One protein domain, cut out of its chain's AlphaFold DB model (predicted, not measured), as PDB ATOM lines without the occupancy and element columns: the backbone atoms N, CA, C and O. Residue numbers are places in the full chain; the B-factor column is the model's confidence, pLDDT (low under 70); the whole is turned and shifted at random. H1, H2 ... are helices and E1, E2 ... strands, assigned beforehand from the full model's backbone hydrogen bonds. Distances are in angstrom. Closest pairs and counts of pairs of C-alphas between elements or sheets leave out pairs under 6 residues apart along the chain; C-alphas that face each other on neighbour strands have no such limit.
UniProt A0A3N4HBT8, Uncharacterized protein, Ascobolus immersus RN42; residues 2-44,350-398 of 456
ATOM      1  N   ILE A   2      49.811 112.996  39.285       87.50
ATOM      2  CA  ILE A   2      49.242 113.103  40.626       87.50
ATOM      3  C   ILE A   2      47.719 112.980  40.530       87.50
ATOM      4  O   ILE A   2      47.091 113.568  39.649       87.50
ATOM      5  N   PHE A   3      47.122 112.205  41.431       88.12
ATOM      6  CA  PHE A   3      45.686 111.957  41.475       88.12
ATOM      7  C   PHE A   3      45.107 112.277  42.850       88.12
ATOM      8  O   PHE A   3      45.664 111.883  43.870       88.12
ATOM      9  N   TYR A   4      43.936 112.904  42.877       88.38
ATOM     10  CA  TYR A   4      43.057 112.908  44.039       88.38
ATOM     11  C   TYR A   4      42.134 111.698  43.971       88.38
ATOM     12  O   TYR A   4      41.400 111.514  42.996       88.38
ATOM     13  N   VAL A   5      42.140 110.889  45.020       87.81
ATOM     14  CA  VAL A   5      41.260 109.730  45.173       87.81
ATOM     15  C   VAL A   5      40.485 109.892  46.465       87.81
ATOM     16  O   VAL A   5      41.083 110.197  47.492       87.81
ATOM     17  N   TRP A   6      39.170 109.695  46.444       86.88
ATOM     18  CA  TRP A   6      38.360 109.868  47.646       86.88
ATOM     19  C   TRP A   6      37.442 108.693  47.916       86.88
ATOM     20  O   TRP A   6      37.016 107.992  47.003       86.88
ATOM     21  N   ASP A   7      37.121 108.478  49.187       83.06
ATOM     22  CA  ASP A   7      36.188 107.437  49.577       83.06
ATOM     23  C   ASP A   7      34.732 107.926  49.712       83.06
ATOM     24  O   ASP A   7      34.401 109.101  49.536       83.06
ATOM     25  N   LYS A   8      33.824 106.989  50.013       75.62
ATOM     26  CA  LYS A   8      32.394 107.268  50.225       75.62
ATOM     27  C   LYS A   8      32.132 108.122  51.474       75.62
ATOM     28  O   LYS A   8      31.087 108.765  51.560       75.62
ATOM     29  N   ASP A   9      33.050 108.069  52.437       75.81
ATOM     30  CA  ASP A   9      32.960 108.737  53.732       75.81
ATOM     31  C   ASP A   9      33.572 110.149  53.653       75.81
ATOM     32  O   ASP A   9      33.355 110.982  54.532       75.81
ATOM     33  N   GLY A  10      34.240 110.463  52.539       74.56
ATOM     34  CA  GLY A  10      34.769 111.776  52.230       74.56
ATOM     35  C   GLY A  10      36.245 111.965  52.535       74.56
ATOM     36  O   GLY A  10      36.685 113.115  52.497       74.56
ATOM     37  N   ASN A  11      36.969 110.889  52.850       80.19
ATOM     38  CA  ASN A  11      38.416 110.919  53.022       80.19
ATOM     39  C   ASN A  11      39.081 111.064  51.653       80.19
ATOM     40  O   ASN A  11      38.588 110.499  50.677       80.19
ATOM     41  N   ILE A  12      40.191 111.796  51.577       84.75
ATOM     42  CA  ILE A  12      40.889 112.082  50.318       84.75
ATOM     43  C   ILE A  12      42.353 111.678  50.457       84.75
ATOM     44  O   ILE A  12      42.991 111.928  51.477       84.75
ATOM     45  N   LYS A  13      42.879 111.054  49.409       86.62
ATOM     46  CA  LYS A  13      44.281 110.700  49.237       86.62
ATOM     47  C   LYS A  13      44.840 111.387  48.011       86.62
ATOM     48  O   LYS A  13      44.171 111.458  46.978       86.62
ATOM     49  N   LEU A  14      46.081 111.831  48.129       87.50
ATOM     50  CA  LEU A  14      46.921 112.172  46.998       87.50
ATOM     51  C   LEU A  14      47.703 110.922  46.592       87.50
ATOM     52  O   LEU A  14      48.344 110.286  47.426       87.50
ATOM     53  N   VAL A  15      47.621 110.554  45.321       87.31
ATOM     54  CA  VAL A  15      48.273 109.369  44.767       87.31
ATOM     55  C   VAL A  15      49.199 109.817  43.653       87.31
ATOM     56  O   VAL A  15      48.755 110.240  42.589       87.31
ATOM     57  N   GLU A  16      50.491 109.731  43.911       87.56
ATOM     58  CA  GLU A  16      51.547 109.976  42.948       87.56
ATOM     59  C   GLU A  16      51.971 108.656  42.308       87.56
ATOM     60  O   GLU A  16      52.151 107.634  42.973       87.56
ATOM     61  N   THR A  17      52.122 108.663  40.987       85.75
ATOM     62  CA  THR A  17      52.603 107.492  40.260       85.75
ATOM     63  C   THR A  17      53.436 107.875  39.046       85.75
ATOM     64  O   THR A  17      53.281 108.948  38.456       85.75
ATOM     65  N   THR A  18      54.332 106.968  38.667       85.00
ATOM     66  CA  THR A  18      55.225 107.101  37.517       85.00
ATOM     67  C   THR A  18      54.908 106.033  36.475       85.00
ATOM     68  O   THR A  18      54.357 104.972  36.775       85.00
ATOM     69  N   LEU A  19      55.218 106.326  35.212       82.25
ATOM     70  CA  LEU A  19      55.044 105.355  34.135       82.25
ATOM     71  C   LEU A  19      55.973 104.157  34.350       82.25
ATOM     72  O   LEU A  19      57.148 104.325  34.666       82.25
ATOM     73  N   GLY A  20      55.446 102.953  34.143       77.19
ATOM     74  CA  GLY A  20      56.176 101.708  34.362       77.19
ATOM     75  C   GLY A  20      56.086 101.173  35.792       77.19
ATOM     76  O   GLY A  20      56.507 100.039  36.019       77.19
ATOM     77  N   ASP A  21      55.483 101.911  36.733       76.06
ATOM     78  CA  ASP A  21      55.179 101.422  38.086       76.06
ATOM     79  C   ASP A  21      53.945 100.500  38.066       76.06
ATOM     80  O   ASP A  21      52.855 100.813  38.555       76.06
ATOM     81  N   VAL A  22      54.090  99.351  37.402       75.56
ATOM     82  CA  VAL A  22      53.057  98.318  37.326       75.56
ATOM     83  C   VAL A  22      53.249  97.363  38.495       75.56
ATOM     84  O   VAL A  22      53.933  96.341  38.391       75.56
ATOM     85  N   ARG A  23      52.632  97.688  39.632       72.19
ATOM     86  CA  ARG A  23      52.633  96.796  40.793       72.19
ATOM     87  C   ARG A  23      51.570  95.714  40.607       72.19
ATOM     88  O   ARG A  23      50.448  96.032  40.193       72.19
ATOM     89  N   PRO A  24      51.878  94.437  40.899       64.06
ATOM     90  CA  PRO A  24      50.851  93.410  40.908       64.06
ATOM     91  C   PRO A  24      49.754  93.804  41.908       64.06
ATOM     92  O   PRO A  24      50.062  94.406  42.942       64.06
ATOM     93  N   PRO A  25      48.479  93.479  41.626       63.53
ATOM     94  CA  PRO A  25      47.428  93.689  42.606       63.53
ATOM     95  C   PRO A  25      47.818  92.956  43.897       63.53
ATOM     96  O   PRO A  25      48.338  91.835  43.817       63.53
ATOM     97  N   PRO A  26      47.613  93.562  45.075       64.12
ATOM     98  CA  PRO A  26      48.074  92.957  46.312       64.12
ATOM     99  C   PRO A  26      47.429  91.581  46.493       64.12
ATOM    100  O   PRO A  26      46.224  91.414  46.308       64.12
ATOM    101  N   SER A  27      48.231  90.577  46.847       64.81
ATOM    102  CA  SER A  27      47.759  89.192  46.975       64.81
ATOM    103  C   SER A  27      46.931  88.942  48.241       64.81
ATOM    104  O   SER A  27      46.359  87.865  48.395       64.81
ATOM    105  N   SER A  28      46.890  89.903  49.166       64.06
ATOM    106  CA  SER A  28      46.151  89.811  50.422       64.06
ATOM    107  C   SER A  28      45.450  91.123  50.759       64.06
ATOM    108  O   SER A  28      45.896  92.210  50.393       64.06
ATOM    109  N   LEU A  29      44.362  91.009  51.520       59.75
ATOM    110  CA  LEU A  29      43.610  92.151  52.043       59.75
ATOM    111  C   LEU A  29      44.479  93.061  52.928       59.75
ATOM    112  O   LEU A  29      44.314  94.275  52.926       59.75
ATOM    113  N   GLU A  30      45.421  92.472  53.669       58.38
ATOM    114  CA  GLU A  30      46.356  93.206  54.528       58.38
ATOM    115  C   GLU A  30      47.288  94.112  53.718       58.38
ATOM    116  O   GLU A  30      47.507  95.252  54.112       58.38
ATOM    117  N   ALA A  31      47.762  93.653  52.558       61.44
ATOM    118  CA  ALA A  31      48.604  94.453  51.670       61.44
ATOM    119  C   ALA A  31      47.818  95.556  50.932       61.44
ATOM    120  O   ALA A  31      48.392  96.567  50.544       61.44
ATOM    121  N   ILE A  32      46.498  95.396  50.762       63.09
ATOM    122  CA  ILE A  32      45.623  96.478  50.280       63.09
ATOM    123  C   ILE A  32      45.452  97.540  51.372       63.09
ATOM    124  O   ILE A  32      45.470  98.729  51.076       63.09
ATOM    125  N   ASN A  33      45.259  97.125  52.626       65.00
ATOM    126  CA  ASN A  33      44.977  98.045  53.731       65.00
ATOM    127  C   ASN A  33      46.219  98.770  54.260       65.00
ATOM    128  O   ASN A  33      46.079  99.860  54.803       65.00
ATOM    129  N   ASN A  34      47.403  98.198  54.048       64.50
ATOM    130  CA  ASN A  34      48.695  98.809  54.340       64.50
ATOM    131  C   ASN A  34      49.516  98.888  53.044       64.50
ATOM    132  O   ASN A  34      50.465  98.114  52.888       64.50
ATOM    133  N   PRO A  35      49.125  99.736  52.072       60.84
ATOM    134  CA  PRO A  35      49.923  99.895  50.867       60.84
ATOM    135  C   PRO A  35      51.310 100.410  51.271       60.84
ATOM    136  O   PRO A  35      51.398 101.316  52.098       60.84
ATOM    137  N   ASP A  36      52.381  99.839  50.709       57.97
ATOM    138  CA  ASP A  36      53.733 100.387  50.870       57.97
ATOM    139  C   ASP A  36      53.697 101.884  50.514       57.97
ATOM    140  O   ASP A  36      53.468 102.240  49.355       57.97
ATOM    141  N   GLU A  37      53.900 102.743  51.523       58.22
ATOM    142  CA  GLU A  37      53.550 104.180  51.587       58.22
ATOM    143  C   GLU A  37      54.182 105.076  50.500       58.22
ATOM    144  O   GLU A  37      53.924 106.277  50.435       58.22
ATOM    145  N   SER A  38      55.017 104.520  49.623       56.31
ATOM    146  CA  SER A  38      55.608 105.237  48.490       56.31
ATOM    147  C   SER A  38      54.528 105.751  47.523       56.31
ATOM    148  O   SER A  38      53.954 104.987  46.747       56.31
ATOM    149  N   GLY A  39      54.266 107.058  47.572       67.06
ATOM    150  CA  GLY A  39      53.400 107.765  46.624       67.06
ATOM    151  C   GLY A  39      51.921 107.849  47.008       67.06
ATOM    152  O   GLY A  39      51.144 108.385  46.231       67.06
ATOM    153  N   VAL A  40      51.498 107.368  48.183       77.81
ATOM    154  CA  VAL A  40      50.120 107.568  48.673       77.81
ATOM    155  C   VAL A  40      50.161 108.405  49.941       77.81
ATOM    156  O   VAL A  40      50.644 107.956  50.976       77.81
ATOM    157  N   LEU A  41      49.642 109.627  49.862       77.62
ATOM    158  CA  LEU A  41      49.615 110.577  50.968       77.62
ATOM    159  C   LEU A  41      48.169 110.815  51.393       77.62
ATOM    160  O   LEU A  41      47.338 111.247  50.594       77.62
ATOM    161  N   ASP A  42      47.869 110.543  52.661       78.94
ATOM    162  CA  ASP A  42      46.597 110.951  53.253       78.94
ATOM    163  C   ASP A  42      46.531 112.477  53.294       78.94
ATOM    164  O   ASP A  42      47.430 113.128  53.831       78.94
ATOM    165  N   LEU A  43      45.455 113.045  52.746       75.06
ATOM    166  CA  LEU A  43      45.142 114.452  52.929       75.06
ATOM    167  C   LEU A  43      44.240 114.542  54.159       75.06
ATOM    168  O   LEU A  43      43.104 114.059  54.101       75.06
ATOM    169  N   PRO A  44      44.717 115.106  55.283       65.38
ATOM    170  CA  PRO A  44      43.899 115.267  56.472       65.38
ATOM    171  C   PRO A  44      42.819 116.311  56.186       65.38
ATOM    172  O   PRO A  44      42.979 117.494  56.453       65.38
ATOM    173  N   GLY A 350      38.684 108.441  34.146       89.12
ATOM    174  CA  GLY A 350      39.000 109.696  33.484       89.12
ATOM    175  C   GLY A 350      39.954 109.497  32.319       89.12
ATOM    176  O   GLY A 350      40.328 108.376  31.971       89.12
ATOM    177  N   TYR A 351      40.304 110.612  31.700       87.44
ATOM    178  CA  TYR A 351      41.229 110.680  30.584       87.44
ATOM    179  C   TYR A 351      42.203 111.826  30.850       87.44
ATOM    180  O   TYR A 351      41.803 112.842  31.414       87.44
ATOM    181  N   MET A 352      43.462 111.624  30.487       86.50
ATOM    182  CA  MET A 352      44.560 112.555  30.702       86.50
ATOM    183  C   MET A 352      44.960 113.220  29.388       86.50
ATOM    184  O   MET A 352      44.909 112.591  28.331       86.50
ATOM    185  N   ASN A 353      45.448 114.458  29.456       78.25
ATOM    186  CA  ASN A 353      45.873 115.217  28.271       78.25
ATOM    187  C   ASN A 353      46.964 114.498  27.457       78.25
ATOM    188  O   ASN A 353      47.000 114.613  26.235       78.25
ATOM    189  N   ASN A 354      47.776 113.665  28.113       78.06
ATOM    190  CA  ASN A 354      48.845 112.879  27.497       78.06
ATOM    191  C   ASN A 354      48.392 111.607  26.745       78.06
ATOM    192  O   ASN A 354      49.239 110.763  26.456       78.06
ATOM    193  N   GLY A 355      47.098 111.419  26.461       81.12
ATOM    194  CA  GLY A 355      46.625 110.245  25.708       81.12
ATOM    195  C   GLY A 355      46.141 109.076  26.560       81.12
ATOM    196  O   GLY A 355      45.653 108.090  26.016       81.12
ATOM    197  N   ARG A 356      46.269 109.145  27.889       88.56
ATOM    198  CA  ARG A 356      46.043 107.983  28.761       88.56
ATOM    199  C   ARG A 356      44.672 107.968  29.402       88.56
ATOM    200  O   ARG A 356      44.068 108.999  29.693       88.56
ATOM    201  N   VAL A 357      44.197 106.765  29.690       91.38
ATOM    202  CA  VAL A 357      42.943 106.524  30.406       91.38
ATOM    203  C   VAL A 357      43.276 106.036  31.806       91.38
ATOM    204  O   VAL A 357      44.165 105.211  31.971       91.38
ATOM    205  N   PHE A 358      42.547 106.483  32.823       92.06
ATOM    206  CA  PHE A 358      42.697 105.946  34.175       92.06
ATOM    207  C   PHE A 358      41.375 105.437  34.735       92.06
ATOM    208  O   PHE A 358      40.297 105.898  34.356       92.06
ATOM    209  N   SER A 359      41.464 104.486  35.661       91.69
ATOM    210  CA  SER A 359      40.318 103.919  36.367       91.69
ATOM    211  C   SER A 359      40.624 103.703  37.840       91.69
ATOM    212  O   SER A 359      41.695 103.200  38.174       91.69
ATOM    213  N   LEU A 360      39.636 103.951  38.692       89.56
ATOM    214  CA  LEU A 360      39.610 103.474  40.068       89.56
ATOM    215  C   LEU A 360      38.689 102.255  40.149       89.56
ATOM    216  O   LEU A 360      37.491 102.359  39.867       89.56
ATOM    217  N   GLY A 361      39.242 101.097  40.499       87.44
ATOM    218  CA  GLY A 361      38.490  99.851  40.632       87.44
ATOM    219  C   GLY A 361      37.852  99.673  42.012       87.44
ATOM    220  O   GLY A 361      38.233 100.301  43.000       87.44
ATOM    221  N   SER A 362      36.877  98.768  42.111       83.25
ATOM    222  CA  SER A 362      36.267  98.380  43.391       83.25
ATOM    223  C   SER A 362      37.201  97.614  44.328       83.25
ATOM    224  O   SER A 362      36.823  97.319  45.457       83.25
ATOM    225  N   ASP A 363      38.369  97.228  43.835       81.88
ATOM    226  CA  ASP A 363      39.473  96.642  44.585       81.88
ATOM    227  C   ASP A 363      40.355  97.695  45.271       81.88
ATOM    228  O   ASP A 363      41.303  97.327  45.958       81.88
ATOM    229  N   GLY A 364      40.049  98.988  45.113       83.56
ATOM    230  CA  GLY A 364      40.844 100.063  45.705       83.56
ATOM    231  C   GLY A 364      42.204 100.198  45.028       83.56
ATOM    232  O   GLY A 364      43.194 100.502  45.687       83.56
ATOM    233  N   VAL A 365      42.267  99.927  43.723       87.06
ATOM    234  CA  VAL A 365      43.479 100.090  42.919       87.06
ATOM    235  C   VAL A 365      43.209 101.104  41.813       87.06
ATOM    236  O   VAL A 365      42.272 100.957  41.017       87.06
ATOM    237  N   LEU A 366      44.047 102.136  41.776       90.62
ATOM    238  CA  LEU A 366      44.121 103.100  40.691       90.62
ATOM    239  C   LEU A 366      44.988 102.514  39.579       90.62
ATOM    240  O   LEU A 366      46.095 102.048  39.835       90.62
ATOM    241  N   ARG A 367      44.491 102.539  38.344       91.38
ATOM    242  CA  ARG A 367      45.213 102.041  37.169       91.38
ATOM    243  C   ARG A 367      45.243 103.090  36.078       91.38
ATOM    244  O   ARG A 367      44.239 103.770  35.868       91.38
ATOM    245  N   VAL A 368      46.361 103.158  35.368       92.69
ATOM    246  CA  VAL A 368      46.557 103.994  34.183       92.69
ATOM    247  C   VAL A 368      46.846 103.085  32.997       92.69
ATOM    248  O   VAL A 368      47.663 102.168  33.094       92.69
ATOM    249  N   TYR A 369      46.178 103.349  31.883       92.00
ATOM    250  CA  TYR A 369      46.246 102.572  30.660       92.00
ATOM    251  C   TYR A 369      46.637 103.446  29.481       92.00
ATOM    252  O   TYR A 369      46.217 104.602  29.372       92.00
ATOM    253  N   GLU A 370      47.371 102.840  28.562       89.19
ATOM    254  CA  GLU A 370      47.476 103.322  27.191       89.19
ATOM    255  C   GLU A 370      46.178 103.005  26.430       89.19
ATOM    256  O   GLU A 370      45.431 102.090  26.791       89.19
ATOM    257  N   GLU A 371      45.895 103.730  25.345       83.69
ATOM    258  CA  GLU A 371      44.662 103.527  24.563       83.69
ATOM    259  C   GLU A 371      44.540 102.116  23.960       83.69
ATOM    260  O   GLU A 371      43.440 101.637  23.677       83.69
ATOM    261  N   ASN A 372      45.665 101.419  23.773       83.56
ATOM    262  CA  ASN A 372      45.688 100.037  23.296       83.56
ATOM    263  C   ASN A 372      45.183  99.021  24.348       83.56
ATOM    264  O   ASN A 372      44.949  97.859  24.010       83.56
ATOM    265  N   GLY A 373      44.960  99.463  25.590       86.38
ATOM    266  CA  GLY A 373      44.474  98.652  26.700       86.38
ATOM    267  C   GLY A 373      45.557  98.175  27.670       86.38
ATOM    268  O   GLY A 373      45.213  97.542  28.671       86.38
ATOM    269  N   ASP A 374      46.832  98.469  27.404       88.44
ATOM    270  CA  ASP A 374      47.940  98.065  28.266       88.44
ATOM    271  C   ASP A 374      47.965  98.907  29.542       88.44
ATOM    272  O   ASP A 374      47.935 100.135  29.500       88.44
ATOM    273  N   CYS A 375      48.033  98.238  30.693       91.00
ATOM    274  CA  CYS A 375      48.190  98.895  31.987       91.00
ATOM    275  C   CYS A 375      49.656  99.311  32.173       91.00
ATOM    276  O   CYS A 375      50.539  98.453  32.201       91.00
ATOM    277  N   VAL A 376      49.904 100.613  32.316       90.56
ATOM    278  CA  VAL A 376      51.248 101.208  32.447       90.56
ATOM    279  C   VAL A 376      51.559 101.725  33.846       90.56
ATOM    280  O   VAL A 376      52.710 102.045  34.137       90.56
ATOM    281  N   SER A 377      50.559 101.791  34.722       90.31
ATOM    282  CA  SER A 377      50.743 102.044  36.151       90.31
ATOM    283  C   SER A 377      49.575 101.454  36.942       90.31
ATOM    284  O   SER A 377      48.429 101.459  36.481       90.31
ATOM    285  N   SER A 378      49.872 100.918  38.126       90.12
ATOM    286  CA  SER A 378      48.885 100.337  39.037       90.12
ATOM    287  C   SER A 378      49.294 100.591  40.485       90.12
ATOM    288  O   SER A 378      50.295 100.044  40.947       90.12
ATOM    289  N   VAL A 379      48.498 101.381  41.210       87.94
ATOM    290  CA  VAL A 379      48.779 101.795  42.592       87.94
ATOM    291  C   VAL A 379      47.614 101.423  43.515       87.94
ATOM    292  O   VAL A 379      46.491 101.899  43.316       87.94
ATOM    293  N   PRO A 380      47.837 100.573  44.535       87.44
ATOM    294  CA  PRO A 380      46.852 100.317  45.580       87.44
ATOM    295  C   PRO A 380      46.640 101.564  46.449       87.44
ATOM    296  O   PRO A 380      47.585 102.092  47.025       87.44
ATOM    297  N   VAL A 381      45.393 102.014  46.572       83.56
ATOM    298  CA  VAL A 381      45.006 103.204  47.356       83.56
ATOM    299  C   VAL A 381      44.303 102.850  48.672       83.56
ATOM    300  O   VAL A 381      44.078 103.710  49.526       83.56
ATOM    301  N   GLY A 382      43.980 101.571  48.863       75.06
ATOM    302  CA  GLY A 382      43.331 101.034  50.054       75.06
ATOM    303  C   GLY A 382      41.856 100.702  49.851       75.06
ATOM    304  O   GLY A 382      41.144 101.356  49.092       75.06
ATOM    305  N   GLN A 383      41.370  99.687  50.568       67.94
ATOM    306  CA  GLN A 383      40.007  99.171  50.409       67.94
ATOM    307  C   GLN A 383      38.938 100.134  50.959       67.94
ATOM    308  O   GLN A 383      37.777 100.079  50.556       67.94
ATOM    309  N   GLY A 384      39.330 101.046  51.856       62.84
ATOM    310  CA  GLY A 384      38.494 102.177  52.268       62.84
ATOM    311  C   GLY A 384      38.221 103.140  51.110       62.84
ATOM    312  O   GLY A 384      37.092 103.580  50.942       62.84
ATOM    313  N   PHE A 385      39.200 103.331  50.218       64.00
ATOM    314  CA  PHE A 385      39.172 104.234  49.056       64.00
ATOM    315  C   PHE A 385      38.543 103.620  47.805       64.00
ATOM    316  O   PHE A 385      38.750 104.065  46.682       64.00
ATOM    317  N   VAL A 386      37.667 102.643  48.011       60.47
ATOM    318  CA  VAL A 386      36.756 102.092  46.996       60.47
ATOM    319  C   VAL A 386      35.652 103.105  46.614       60.47
ATOM    320  O   VAL A 386      34.729 102.790  45.854       60.47
ATOM    321  N   GLY A 387      35.709 104.324  47.157       54.75
ATOM    322  CA  GLY A 387      34.684 105.334  46.982       54.75
ATOM    323  C   GLY A 387      34.745 106.032  45.634       54.75
ATOM    324  O   GLY A 387      35.784 106.363  45.095       54.75
ATOM    325  N   ASP A 388      33.544 106.138  45.095       64.06
ATOM    326  CA  ASP A 388      32.932 107.073  44.159       64.06
ATOM    327  C   ASP A 388      33.720 108.021  43.232       64.06
ATOM    328  O   ASP A 388      33.084 108.465  42.272       64.06
ATOM    329  N   GLY A 389      35.018 108.307  43.390       79.12
ATOM    330  CA  GLY A 389      35.714 109.048  42.343       79.12
ATOM    331  C   GLY A 389      37.225 109.234  42.420       79.12
ATOM    332  O   GLY A 389      37.885 109.014  43.433       79.12
ATOM    333  N   VAL A 390      37.762 109.620  41.263       86.12
ATOM    334  CA  VAL A 390      39.167 109.964  41.048       86.12
ATOM    335  C   VAL A 390      39.278 111.182  40.129       86.12
ATOM    336  O   VAL A 390      38.547 111.326  39.142       86.12
ATOM    337  N   ARG A 391      40.237 112.057  40.431       87.12
ATOM    338  CA  ARG A 391      40.629 113.191  39.592       87.12
ATOM    339  C   ARG A 391      42.128 113.210  39.389       87.12
ATOM    340  O   ARG A 391      42.874 112.925  40.313       87.12
ATOM    341  N   VAL A 392      42.543 113.541  38.175       86.06
ATOM    342  CA  VAL A 392      43.935 113.860  37.876       86.06
ATOM    343  C   VAL A 392      44.155 115.334  38.203       86.06
ATOM    344  O   VAL A 392      43.272 116.150  37.944       86.06
ATOM    345  N   MET A 393      45.285 115.657  38.822       82.19
ATOM    346  CA  MET A 393      45.776 117.026  38.879       82.19
ATOM    347  C   MET A 393      46.433 117.286  37.523       82.19
ATOM    348  O   MET A 393      47.415 116.621  37.191       82.19
ATOM    349  N   ASP A 394      45.833 118.152  36.706       67.25
ATOM    350  CA  ASP A 394      46.432 118.533  35.429       67.25
ATOM    351  C   ASP A 394      47.762 119.241  35.732       67.25
ATOM    352  O   ASP A 394      47.782 120.336  36.289       67.25
ATOM    353  N   GLU A 395      48.876 118.580  35.416       55.84
ATOM    354  CA  GLU A 395      50.159 119.257  35.261       55.84
ATOM    355  C   GLU A 395      49.987 120.124  34.003       55.84
ATOM    356  O   GLU A 395      49.680 119.591  32.931       55.84
ATOM    357  N   GLU A 396      50.064 121.454  34.145       50.03
ATOM    358  CA  GLU A 396      50.140 122.346  32.985       50.03
ATOM    359  C   GLU A 396      51.240 121.808  32.065       50.03
ATOM    360  O   GLU A 396      52.320 121.442  32.546       50.03
ATOM    361  N   ASP A 397      50.952 121.694  30.761       42.81
ATOM    362  CA  ASP A 397      52.008 121.412  29.791       42.81
ATOM    363  C   ASP A 397      53.103 122.449  30.058       42.81
ATOM    364  O   ASP A 397      52.773 123.641  30.086       42.81
ATOM    365  N   PRO A 398      54.360 122.035  30.313       37.62
ATOM    366  CA  PRO A 398      55.430 122.994  30.500       37.62
ATOM    367  C   PRO A 398      55.383 123.925  29.296       37.62
ATOM    368  O   PRO A 398      55.366 123.444  28.155       37.62
TER     369      PRO A 398
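This is residues 2 to 44 and 350 to 398 of the 456 residues of an uncharacterized protein of Ascobolus immersus RN42 (UniProt A0A3N4HBT8). Two small antiparallel sheets lie face to face as a sandwich, a sheet of four strands in the order E3 - E2 - E1 - E7 over a sheet of three in the order E4 - E5 - E6, with the strands of one crossing those of the other at 41 degrees. A stretch with no named element, residues 17 to 28, runs past the E6 edge to the short helix H1, which sits beyond the last residues of E6. The printed part has 92 residues with seven named strands and one named helix, in the order E1 E2 H1 E3 E4 E5 E6 E7. The class is mostly strand, though named elements hold only 40 of the 92 residues. The whole is compact, with a radius of gyration of the C-alphas of 12.6 A and spans of 35 by 27 by 22 A.

In the larger sheet, strongly twisted but only just, with C-alphas up to 4.3 A off its best plane, E1, residues 2 to 6, and E2, residues 12 to 16, form a hairpin; N 3 and O 15 are 2.8 A apart, within hydrogen-bond range. On the other side of E1 is the edge strand E7, residues 389 to 393, with N 4 and O 391 at 2.8 A. The other edge strand is E3, residues 40 to 43, antiparallel to E2, with N 41 and O 14 at 2.8 A. The second sheet is a meander, each strand the antiparallel neighbour of the one before: E4, residues 357 to 361, E5, residues 365 to 369, and E6, residues 375 to 380. N 369 and O 357 are 2.7 A apart, and N 379 and O 366 are 2.8 A apart. Residues 350 to 351 pair antiparallel with residues 357 to 358 of E4. Between the sheets, the closest C-alphas of E4 and E7 are those of Leu 360 and Val 390, 6.6 A apart. H1, residues 29 to 33, only grazes the second sheet, with its residues 31 to 33; the closest C-alphas of H1 and E6 are those of Ile 32 and Pro 380, 6.2 A apart. Every O i to N i+4 pair in H1 is within hydrogen-bond range.

E1 begins at C-alpha 2 (49.242, 113.103, 40.626) and is 13.3 A long. E2 is 13.1 A, E4 13.0 A, E5 12.8 A and E7 13.3 A long. E6, the longest strand by residues, is 13.7 A long and ends at C-alpha 380 (46.852, 100.317, 45.580). E7 ends at C-alpha 393 (45.776, 117.026, 38.879).

The C-alphas farthest apart are those of Ser 28 and Pro 398, at 39.8 A. Residues 45 to 349 are not printed, and C-alphas 44 and 350 are 24.2 A apart across the cut. The link from E2 to H1 is long, with 12 residues. The mean pLDDT of the printed part is 77.2; it is under 70 at residues 24 to 39, 44, 383 to 388 and 394 to 398.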